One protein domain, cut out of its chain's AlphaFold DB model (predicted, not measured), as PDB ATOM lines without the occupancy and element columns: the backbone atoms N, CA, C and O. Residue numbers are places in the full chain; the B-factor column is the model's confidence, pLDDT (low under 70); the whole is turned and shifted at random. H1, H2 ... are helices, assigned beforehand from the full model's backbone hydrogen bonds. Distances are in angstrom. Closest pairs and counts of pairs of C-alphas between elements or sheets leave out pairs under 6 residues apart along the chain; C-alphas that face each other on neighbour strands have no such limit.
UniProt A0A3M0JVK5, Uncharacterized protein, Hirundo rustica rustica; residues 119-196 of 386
ATOM      1  N   PRO A 119     139.465 139.585 116.164       91.19
ATOM      2  CA  PRO A 119     140.481 139.538 115.113       91.19
ATOM      3  C   PRO A 119     140.282 140.600 114.028       91.19
ATOM      4  O   PRO A 119     141.266 141.116 113.502       91.19
ATOM      5  N   ALA A 120     139.027 140.946 113.714       92.06
ATOM      6  CA  ALA A 120     138.667 141.930 112.694       92.06
ATOM      7  C   ALA A 120     139.212 143.343 112.980       92.06
ATOM      8  O   ALA A 120     139.468 144.094 112.042       92.06
ATOM      9  N   LEU A 121     139.452 143.693 114.249       90.62
ATOM     10  CA  LEU A 121     140.045 144.978 114.632       90.62
ATOM     11  C   LEU A 121     141.581 144.970 114.540       90.62
ATOM     12  O   LEU A 121     142.194 146.019 114.353       90.62
ATOM     13  N   CYS A 122     142.208 143.794 114.634       87.06
ATOM     14  CA  CYS A 122     143.663 143.652 114.728       87.06
ATOM     15  C   CYS A 122     144.396 143.768 113.381       87.06
ATOM     16  O   CYS A 122     145.589 144.063 113.366       87.06
ATOM     17  N   SER A 123     143.734 143.521 112.242       85.38
ATOM     18  CA  SER A 123     144.345 143.743 110.923       85.38
ATOM     19  C   SER A 123     143.328 143.884 109.789       85.38
ATOM     20  O   SER A 123     142.270 143.256 109.805       85.38
ATOM     21  N   TRP A 124     143.709 144.602 108.725       85.00
ATOM     22  CA  TRP A 124     142.964 144.649 107.455       85.00
ATOM     23  C   TRP A 124     142.651 143.260 106.883       85.00
ATOM     24  O   TRP A 124     141.591 143.054 106.300       85.00
ATOM     25  N   ARG A 125     143.564 142.297 107.056       90.12
ATOM     26  CA  ARG A 125     143.415 140.920 106.568       90.12
ATOM     27  C   ARG A 125     142.262 140.221 107.277       90.12
ATOM     28  O   ARG A 125     141.352 139.726 106.624       90.12
ATOM     29  N   SER A 126     142.291 140.246 108.604       91.81
ATOM     30  CA  SER A 126     141.253 139.678 109.461       91.81
ATOM     31  C   SER A 126     139.911 140.397 109.298       91.81
ATOM     32  O   SER A 126     138.875 139.745 109.327       91.81
ATOM     33  N   CYS A 127     139.924 141.717 109.082       91.94
ATOM     34  CA  CYS A 127     138.726 142.504 108.780       91.94
ATOM     35  C   CYS A 127     138.051 142.030 107.483       91.94
ATOM     36  O   CYS A 127     136.863 141.726 107.483       91.94
ATOM     37  N   ILE A 128     138.812 141.884 106.388       91.81
ATOM     38  CA  ILE A 128     138.263 141.407 105.107       91.81
ATOM     39  C   ILE A 128     137.776 139.952 105.217       91.81
ATOM     40  O   ILE A 128     136.712 139.639 104.693       91.81
ATOM     41  N   GLU A 129     138.497 139.068 105.918       95.25
ATOM     42  CA  GLU A 129     138.038 137.688 106.168       95.25
ATOM     43  C   GLU A 129     136.728 137.650 106.981       95.25
ATOM     44  O   GLU A 129     135.834 136.869 106.658       95.25
ATOM     45  N   ALA A 130     136.571 138.526 107.982       95.19
ATOM     46  CA  ALA A 130     135.334 138.651 108.754       95.19
ATOM     47  C   ALA A 130     134.171 139.182 107.897       95.19
ATOM     48  O   ALA A 130     133.091 138.596 107.913       95.19
ATOM     49  N   VAL A 131     134.404 140.211 107.072       94.31
ATOM     50  CA  VAL A 131     133.410 140.720 106.107       94.31
ATOM     51  C   VAL A 131     133.004 139.643 105.101       94.31
ATOM     52  O   VAL A 131     131.832 139.554 104.757       94.31
ATOM     53  N   LEU A 132     133.932 138.794 104.648       95.56
ATOM     54  CA  LEU A 132     133.617 137.652 103.783       95.56
ATOM     55  C   LEU A 132     132.792 136.574 104.506       95.56
ATOM     56  O   LEU A 132     131.966 135.931 103.868       95.56
ATOM     57  N   GLY A 133     132.999 136.380 105.813       95.62
ATOM     58  CA  GLY A 133     132.156 135.523 106.652       95.62
ATOM     59  C   GLY A 133     130.732 136.062 106.795       95.62
ATOM     60  O   GLY A 133     129.782 135.342 106.500       95.62
ATOM     61  N   ALA A 134     130.582 137.341 107.145       94.44
ATOM     62  CA  ALA A 134     129.278 138.000 107.209       94.44
ATOM     63  C   ALA A 134     128.577 138.017 105.837       94.44
ATOM     64  O   ALA A 134     127.384 137.757 105.751       94.44
ATOM     65  N   ALA A 135     129.314 138.232 104.742       93.06
ATOM     66  CA  ALA A 135     128.753 138.216 103.391       93.06
ATOM     67  C   ALA A 135     128.229 136.835 102.953       93.06
ATOM     68  O   ALA A 135     127.293 136.753 102.157       93.06
ATOM     69  N   GLU A 136     128.836 135.761 103.466       93.06
ATOM     70  CA  GLU A 136     128.400 134.374 103.279       93.06
ATOM     71  C   GLU A 136     127.168 134.057 104.147       93.06
ATOM     72  O   GLU A 136     126.231 133.431 103.661       93.06
ATOM     73  N   GLN A 137     127.124 134.548 105.393       92.31
ATOM     74  CA  GLN A 137     125.995 134.376 106.325       92.31
ATOM     75  C   GLN A 137     124.742 135.175 105.933       92.31
ATOM     76  O   GLN A 137     123.630 134.677 106.077       92.31
ATOM     77  N   LEU A 138     124.918 136.398 105.427       90.50
ATOM     78  CA  LEU A 138     123.843 137.275 104.948       90.50
ATOM     79  C   LEU A 138     123.408 136.950 103.503       90.50
ATOM     80  O   LEU A 138     122.584 137.665 102.939       90.50
ATOM     81  N   GLU A 139     123.995 135.920 102.882       89.94
ATOM     82  CA  GLU A 139     123.749 135.475 101.498       89.94
ATOM     83  C   GLU A 139     123.947 136.562 100.411       89.94
ATOM     84  O   GLU A 139     123.521 136.410  99.263       89.94
ATOM     85  N   VAL A 140     124.652 137.657 100.726       89.06
ATOM     86  CA  VAL A 140     124.893 138.785  99.798       89.06
ATOM     87  C   VAL A 140     126.012 138.517  98.783       89.06
ATOM     88  O   VAL A 140     126.167 139.270  97.817       89.06
ATOM     89  N   LEU A 141     126.799 137.452  98.975       90.56
ATOM     90  CA  LEU A 141     127.858 137.040  98.057       90.56
ATOM     91  C   LEU A 141     127.826 135.525  97.806       90.56
ATOM     92  O   LEU A 141     127.785 134.722  98.730       90.56
ATOM     93  N   HIS A 142     127.892 135.125  96.534       91.69
ATOM     94  CA  HIS A 142     127.861 133.713  96.143       91.69
ATOM     95  C   HIS A 142     129.079 132.944  96.711       91.69
ATOM     96  O   HIS A 142     130.202 133.444  96.586       91.69
ATOM     97  N   PRO A 143     128.934 131.709  97.236       93.81
ATOM     98  CA  PRO A 143     130.036 130.978  97.883       93.81
ATOM     99  C   PRO A 143     131.294 130.801  97.014       93.81
ATOM    100  O   PRO A 143     132.420 130.840  97.509       93.81
ATOM    101  N   GLY A 144     131.128 130.672  95.692       95.75
ATOM    102  CA  GLY A 144     132.256 130.636  94.752       95.75
ATOM    103  C   GLY A 144     133.060 131.945  94.703       95.75
ATOM    104  O   GLY A 144     134.285 131.907  94.619       95.75
ATOM    105  N   ASP A 145     132.390 133.096  94.819       94.75
ATOM    106  CA  ASP A 145     133.055 134.398  94.918       94.75
ATOM    107  C   ASP A 145     133.737 134.565  96.280       94.75
ATOM    108  O   ASP A 145     134.877 135.023  96.338       94.75
ATOM    109  N   VAL A 146     133.088 134.138  97.373       95.50
ATOM    110  CA  VAL A 146     133.688 134.122  98.719       95.50
ATOM    111  C   VAL A 146     135.000 133.325  98.700       95.50
ATOM    112  O   VAL A 146     136.034 133.815  99.160       95.50
ATOM    113  N   ALA A 147     135.005 132.133  98.097       96.12
ATOM    114  CA  ALA A 147     136.206 131.313  97.940       96.12
ATOM    115  C   ALA A 147     137.290 131.980  97.066       96.12
ATOM    116  O   ALA A 147     138.482 131.870  97.372       96.12
ATOM    117  N   GLU A 148     136.916 132.699  96.000       96.00
ATOM    118  CA  GLU A 148     137.859 133.484  95.193       96.00
ATOM    119  C   GLU A 148     138.494 134.614  96.020       96.00
ATOM    120  O   GLU A 148     139.719 134.759  96.034       96.00
ATOM    121  N   PHE A 149     137.690 135.379  96.765       95.94
ATOM    122  CA  PHE A 149     138.182 136.475  97.598       95.94
ATOM    123  C   PHE A 149     139.044 135.991  98.768       95.94
ATOM    124  O   PHE A 149     140.126 136.542  98.952       95.94
ATOM    125  N   ARG A 150     138.675 134.915  99.479       95.94
ATOM    126  CA  ARG A 150     139.534 134.284 100.506       95.94
ATOM    127  C   ARG A 150     140.900 133.875  99.929       95.94
ATOM    128  O   ARG A 150     141.943 134.055 100.558       95.94
ATOM    129  N   ASN A 151     140.928 133.374  98.691       95.38
ATOM    130  CA  ASN A 151     142.179 133.065  97.991       95.38
ATOM    131  C   ASN A 151     142.979 134.316  97.586       95.38
ATOM    132  O   ASN A 151     144.210 134.288  97.669       95.38
ATOM    133  N   LYS A 152     142.314 135.407  97.175       94.75
ATOM    134  CA  LYS A 152     142.962 136.705  96.918       94.75
ATOM    135  C   LYS A 152     143.563 137.280  98.190       94.75
ATOM    136  O   LYS A 152     144.752 137.568  98.179       94.75
ATOM    137  N   VAL A 153     142.798 137.360  99.285       93.94
ATOM    138  CA  VAL A 153     143.281 137.832 100.592       93.94
ATOM    139  C   VAL A 153     144.578 137.111 100.943       93.94
ATOM    140  O   VAL A 153     145.608 137.762 101.093       93.94
ATOM    141  N   LYS A 154     144.578 135.771 100.991       91.38
ATOM    142  CA  LYS A 154     145.757 134.953 101.344       91.38
ATOM    143  C   LYS A 154     147.007 135.229 100.502       91.38
ATOM    144  O   LYS A 154     148.104 135.187 101.049       91.38
ATOM    145  N   LYS A 155     146.861 135.490  99.199       89.81
ATOM    146  CA  LYS A 155     147.990 135.663  98.265       89.81
ATOM    147  C   LYS A 155     148.450 137.112  98.121       89.81
ATOM    148  O   LYS A 155     149.631 137.346  97.877       89.81
ATOM    149  N   GLU A 156     147.529 138.059  98.235       83.38
ATOM    150  CA  GLU A 156     147.777 139.458  97.918       83.38
ATOM    151  C   GLU A 156     148.452 140.196  99.083       83.38
ATOM    152  O   GLU A 156     148.160 139.968 100.265       83.38
ATOM    153  N   ARG A 157     149.386 141.087  98.733       77.00
ATOM    154  CA  ARG A 157     150.062 141.986  99.676       77.00
ATOM    155  C   ARG A 157     149.311 143.308  99.812       77.00
ATOM    156  O   ARG A 157     149.253 143.840 100.919       77.00
ATOM    157  N   ASP A 158     148.725 143.811  98.725       82.50
ATOM    158  CA  ASP A 158     147.902 145.022  98.747       82.50
ATOM    159  C   ASP A 158     146.416 144.700  98.984       82.50
ATOM    160  O   ASP A 158     145.622 144.464  98.069       82.50
ATOM    161  N   LEU A 159     146.035 144.698 100.259       85.06
ATOM    162  CA  LEU A 159     144.669 144.411 100.690       85.06
ATOM    163  C   LEU A 159     143.663 145.523 100.341       85.06
ATOM    164  O   LEU A 159     142.465 145.245 100.332       85.06
ATOM    165  N   LEU A 160     144.110 146.741 100.004       81.50
ATOM    166  CA  LEU A 160     143.205 147.823  99.593       81.50
ATOM    167  C   LEU A 160     142.569 147.516  98.230       81.50
ATOM    168  O   LEU A 160     141.381 147.773  98.032       81.50
ATOM    169  N   VAL A 161     143.323 146.888  97.320       82.88
ATOM    170  CA  VAL A 161     142.801 146.410  96.027       82.88
ATOM    171  C   VAL A 161     141.740 145.328  96.239       82.88
ATOM    172  O   VAL A 161     140.679 145.371  95.616       82.88
ATOM    173  N   VAL A 162     141.987 144.388  97.161       88.75
ATOM    174  CA  VAL A 162     141.037 143.314  97.494       88.75
ATOM    175  C   VAL A 162     139.750 143.884  98.098       88.75
ATOM    176  O   VAL A 162     138.662 143.499  97.670       88.75
ATOM    177  N   ALA A 163     139.860 144.836  99.031       85.88
ATOM    178  CA  ALA A 163     138.712 145.528  99.615       85.88
ATOM    179  C   ALA A 163     137.906 146.301  98.555       85.88
ATOM    180  O   ALA A 163     136.686 146.159  98.489       85.88
ATOM    181  N   HIS A 164     138.574 147.049  97.670       83.31
ATOM    182  CA  HIS A 164     137.928 147.778  96.576       83.31
ATOM    183  C   HIS A 164     137.139 146.845  95.643       83.31
ATOM    184  O   HIS A 164     135.988 147.129  95.299       83.31
ATOM    185  N   ASP A 165     137.729 145.722  95.224       88.38
ATOM    186  CA  ASP A 165     137.041 144.759  94.359       88.38
ATOM    187  C   ASP A 165     135.877 144.049  95.064       88.38
ATOM    188  O   ASP A 165     134.849 143.806  94.428       88.38
ATOM    189  N   LEU A 166     136.001 143.758  96.363       89.56
ATOM    190  CA  LEU A 166     134.933 143.172  97.177       89.56
ATOM    191  C   LEU A 166     133.737 144.132  97.304       89.56
ATOM    192  O   LEU A 166     132.596 143.743  97.056       89.56
ATOM    193  N   ILE A 167     133.997 145.410  97.579       86.19
ATOM    194  CA  ILE A 167     132.975 146.467  97.644       86.19
ATOM    195  C   ILE A 167     132.270 146.627  96.301       86.19
ATOM    196  O   ILE A 167     131.041 146.660  96.238       86.19
ATOM    197  N   ARG A 168     133.032 146.661  95.203       85.50
ATOM    198  CA  ARG A 168     132.483 146.735  93.843       85.50
ATOM    199  C   ARG A 168     131.659 145.495  93.484       85.50
ATOM    200  O   ARG A 168     130.679 145.617  92.754       85.50
ATOM    201  N   LYS A 169     132.038 144.311  93.976       88.50
ATOM    202  CA  LYS A 169     131.299 143.057  93.763       88.50
ATOM    203  C   LYS A 169     129.958 143.048  94.505       88.50
ATOM    204  O   LYS A 169     128.978 142.595  93.919       88.50
ATOM    205  N   MET A 170     129.924 143.564  95.736       84.88
ATOM    206  CA  MET A 170     128.729 143.635  96.593       84.88
ATOM    207  C   MET A 170     127.933 144.945  96.437       84.88
ATOM    208  O   MET A 170     126.970 145.176  97.158       84.88
ATOM    209  N   SER A 171     128.301 145.814  95.493       79.00
ATOM    210  CA  SER A 171     127.513 147.004  95.157       79.00
ATOM    211  C   SER A 171     126.332 146.636  94.241       79.00
ATOM    212  O   SER A 171     126.546 145.932  93.246       79.00
ATOM    213  N   PRO A 172     125.102 147.131  94.497       67.81
ATOM    214  CA  PRO A 172     123.965 146.927  93.601       67.81
ATOM    215  C   PRO A 172     124.251 147.408  92.173       67.81
ATOM    216  O   PRO A 172     124.847 148.466  91.964       67.81
ATOM    217  N   ARG A 173     123.806 146.639  91.170       63.56
ATOM    218  CA  ARG A 173     124.025 146.949  89.740       63.56
ATOM    219  C   ARG A 173     122.950 147.850  89.120       63.56
ATOM    220  O   ARG A 173     123.078 148.221  87.956       63.56
ATOM    221  N   THR A 174     121.898 148.177  89.864       53.50
ATOM    222  CA  THR A 174     120.729 148.950  89.418       53.50
ATOM    223  C   THR A 174     120.565 150.214  90.264       53.50
ATOM    224  O   THR A 174     120.944 150.243  91.430       53.50
ATOM    225  N   GLY A 175     120.066 151.290  89.648       52.84
ATOM    226  CA  GLY A 175     120.218 152.667  90.144       52.84
ATOM    227  C   GLY A 175     119.318 153.112  91.302       52.84
ATOM    228  O   GLY A 175     119.397 154.280  91.676       52.84
ATOM    229  N   ASP A 176     118.494 152.226  91.863       50.19
ATOM    230  CA  ASP A 176     117.485 152.572  92.869       50.19
ATOM    231  C   ASP A 176     117.932 152.243  94.303       50.19
ATOM    232  O   ASP A 176     118.751 151.355  94.534       50.19
ATOM    233  N   THR A 177     117.410 153.024  95.258       55.28
ATOM    234  CA  THR A 177     117.633 153.019  96.724       55.28
ATOM    235  C   THR A 177     118.471 151.865  97.298       55.28
ATOM    236  O   THR A 177     117.961 150.890  97.840       55.28
ATOM    237  N   LYS A 178     119.789 152.068  97.209       52.41
ATOM    238  CA  LYS A 178     120.910 151.232  97.663       52.41
ATOM    239  C   LYS A 178     120.735 150.588  99.059       52.41
ATOM    240  O   LYS A 178     120.945 151.289 100.051       52.41
ATOM    241  N   PRO A 179     120.557 149.260  99.168       54.81
ATOM    242  CA  PRO A 179     121.224 148.518 100.235       54.81
ATOM    243  C   PRO A 179     122.741 148.608 100.008       54.81
ATOM    244  O   PRO A 179     123.221 148.478  98.877       54.81
ATOM    245  N   ASN A 180     123.509 148.879 101.060       72.69
ATOM    246  CA  ASN A 180     124.965 148.943 100.981       72.69
ATOM    247  C   ASN A 180     125.523 147.669 101.613       72.69
ATOM    248  O   ASN A 180     126.081 147.723 102.702       72.69
ATOM    249  N   PHE A 181     125.381 146.533 100.925       83.31
ATOM    250  CA  PHE A 181     125.650 145.206 101.494       83.31
ATOM    251  C   PHE A 181     127.031 145.074 102.162       83.31
ATOM    252  O   PHE A 181     127.167 144.369 103.154       83.31
ATOM    253  N   PHE A 182     128.055 145.790 101.681       84.44
ATOM    254  CA  PHE A 182     129.360 145.852 102.351       84.44
ATOM    255  C   PHE A 182     129.320 146.575 103.706       84.44
ATOM    256  O   PHE A 182     129.942 146.126 104.664       84.44
ATOM    257  N   GLN A 183     128.592 147.687 103.802       82.50
ATOM    258  CA  GLN A 183     128.328 148.353 105.074       82.50
ATOM    259  C   GLN A 183     127.475 147.477 105.990       82.50
ATOM    260  O   GLN A 183     127.751 147.459 107.181       82.50
ATOM    261  N   ASP A 184     126.491 146.755 105.458       85.56
ATOM    262  CA  ASP A 184     125.640 145.865 106.254       85.56
ATOM    263  C   ASP A 184     126.489 144.725 106.858       85.56
ATOM    264  O   ASP A 184     126.458 144.507 108.066       85.56
ATOM    265  N   CYS A 185     127.391 144.125 106.067       90.75
ATOM    266  CA  CYS A 185     128.403 143.182 106.562       90.75
ATOM    267  C   CYS A 185     129.348 143.802 107.608       90.75
ATOM    268  O   CYS A 185     129.748 143.124 108.546       90.75
ATOM    269  N   LEU A 186     129.738 145.075 107.463       87.62
ATOM    270  CA  LEU A 186     130.573 145.761 108.458       87.62
ATOM    271  C   LEU A 186     129.817 146.087 109.750       87.62
ATOM    272  O   LEU A 186     130.448 146.131 110.802       87.62
ATOM    273  N   MET A 187     128.505 146.333 109.683       86.12
ATOM    274  CA  MET A 187     127.678 146.472 110.882       86.12
ATOM    275  C   MET A 187     127.591 145.128 111.611       86.12
ATOM    276  O   MET A 187     127.843 145.109 112.805       86.12
ATOM    277  N   GLU A 188     127.359 144.023 110.895       90.12
ATOM    278  CA  GLU A 188     127.338 142.660 111.454       90.12
ATOM    279  C   GLU A 188     128.678 142.279 112.120       90.12
ATOM    280  O   GLU A 188     128.721 141.870 113.276       90.12
ATOM    281  N   VAL A 189     129.807 142.487 111.426       91.62
ATOM    282  CA  VAL A 189     131.164 142.174 111.933       91.62
ATOM    283  C   VAL A 189     131.537 142.964 113.196       91.62
ATOM    284  O   VAL A 189     132.395 142.522 113.964       91.62
ATOM    285  N   PHE A 190     130.932 144.134 113.397       90.81
ATOM    286  CA  PHE A 190     131.211 145.033 114.517       90.81
ATOM    287  C   PHE A 190     130.006 145.236 115.447       90.81
ATOM    288  O   PHE A 190     130.013 146.179 116.246       90.81
ATOM    289  N   ASP A 191     129.000 144.363 115.375       89.69
ATOM    290  CA  ASP A 191     127.880 144.375 116.312       89.69
ATOM    291  C   ASP A 191     128.315 143.843 117.689       89.69
ATOM    292  O   ASP A 191     129.243 143.038 117.809       89.69
ATOM    293  N   ASN A 192     127.656 144.308 118.752       89.75
ATOM    294  CA  ASN A 192     127.908 143.899 120.144       89.75
ATOM    295  C   ASN A 192     129.382 144.005 120.620       89.75
ATOM    296  O   ASN A 192     129.810 143.293 121.541       89.75
ATOM    297  N   LEU A 193     130.206 144.876 120.020       90.69
ATOM    298  CA  LEU A 193     131.611 145.057 120.421       90.69
ATOM    299  C   LEU A 193     131.770 145.523 121.875       90.69
ATOM    300  O   LEU A 193     132.794 145.245 122.500       90.69
ATOM    301  N   GLU A 194     130.770 146.198 122.442       93.00
ATOM    302  CA  GLU A 194     130.761 146.622 123.841       93.00
ATOM    303  C   GLU A 194     130.775 145.441 124.826       93.00
ATOM    304  O   GLU A 194     131.328 145.563 125.919       93.00
ATOM    305  N   GLN A 195     130.265 144.275 124.418       94.44
ATOM    306  CA  GLN A 195     130.327 143.033 125.202       94.44
ATOM    307  C   GLN A 195     131.747 142.439 125.245       94.44
ATOM    308  O   GLN A 195     132.056 141.607 126.096       94.44
ATOM    309  N   HIS A 196     132.629 142.897 124.352       94.75
ATOM    310  CA  HIS A 196     133.993 142.405 124.161       94.75
ATOM    311  C   HIS A 196     135.067 143.382 124.678       94.75
ATOM    312  O   HIS A 196     136.260 143.192 124.423       94.75
TER     313      HIS A 196
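Overview. This is residues 119 to 196 of the 386 residues of an uncharacterized protein of Hirundo rustica rustica (UniProt A0A3M0JVK5). Three helices, H2, H3 and H4, run up and down in a small bundle, their centres making a triangle, and H5 crosses the last part of H2 nearly at a right angle. Short H1 makes a corner at the first part of H2, while the loop of residues 173 to 178 and the tail of residues 191 to 196, which holds H6, stick out from this body. The printed part has 78 residues with six named helices, H1 to H6 in order along the chain, and no named strand; the class is all helix. It is compact, with a radius of gyration of the C-alphas of 12.6 A, and spans 36 by 32 by 20 A.

Along the chain. The longest helix, H2, has residues 124 to 137 and measures 19.9 A from C-alpha 124 at (142.964, 144.649, 107.455) to C-alpha 137 at (125.995, 134.376, 106.325). H3, residues 143 to 155, is 18.6 A long, H4, residues 159 to 169, is 15.1 A, and H5, residues 181 to 189, is 12.2 A. Two helices have four residues each: H1, residues 119 to 122, and H6, residues 193 to 196, which ends with C-alpha 196 at (133.993, 142.405, 124.161).

Arrangement. H2 is the hub and touches four helices. H2 and H3 form a helical hairpin, at a shallow tilt of 8 degrees, opposite ways; their closest C-alphas, of Leu 132 and Val 146, are 6.2 A apart. H3, with residues 149 to 153 alone, touches H4 in a second helical hairpin, at a shallow tilt of 15 degrees, opposite ways, with the C-alphas of Val 153 and Val 162 closest at 6.7 A. H2 and H4 only just touch, with 3 pairs of C-alphas within 8 A, the closest being Ile 128 and Ala 163 at 6.9 A; they run the same way at a shallow tilt of 23 degrees. H2, H3 and H4 are an up and down bundle, each helix running against the one before it. H5 touches residues 130 to 135 of H2, about perpendicular at 76 degrees, with the C-alphas of Ala 134 and Cys 185 closest at 5.3 A. H1 and H2 touch only at the corner by their link, with the C-alphas of Ala 120 and Cys 127 closest at 4.0 A. H4 and H5 are close but not clearly touching; their closest C-alphas, of Ile 167 and Phe 182, are 6.0 A apart. H6 touches no helix. In H2, H3, H4 and H5 every O i to N i+4 pair is within hydrogen-bond range; H1 and H6 are too short for such a pair.

Size, cuts and confidence. The two C-alphas farthest apart, of Gly 175 and His 196, are 38.1 A apart. Without the stretches that stand free, 66 residues span 29 by 24 by 17 A. The printed part has no cut. The link from H4 to H5, 11 residues, is long, and the other links are tight. The mean pLDDT of the printed part is 86.2, and residues 172 to 179 are under 70.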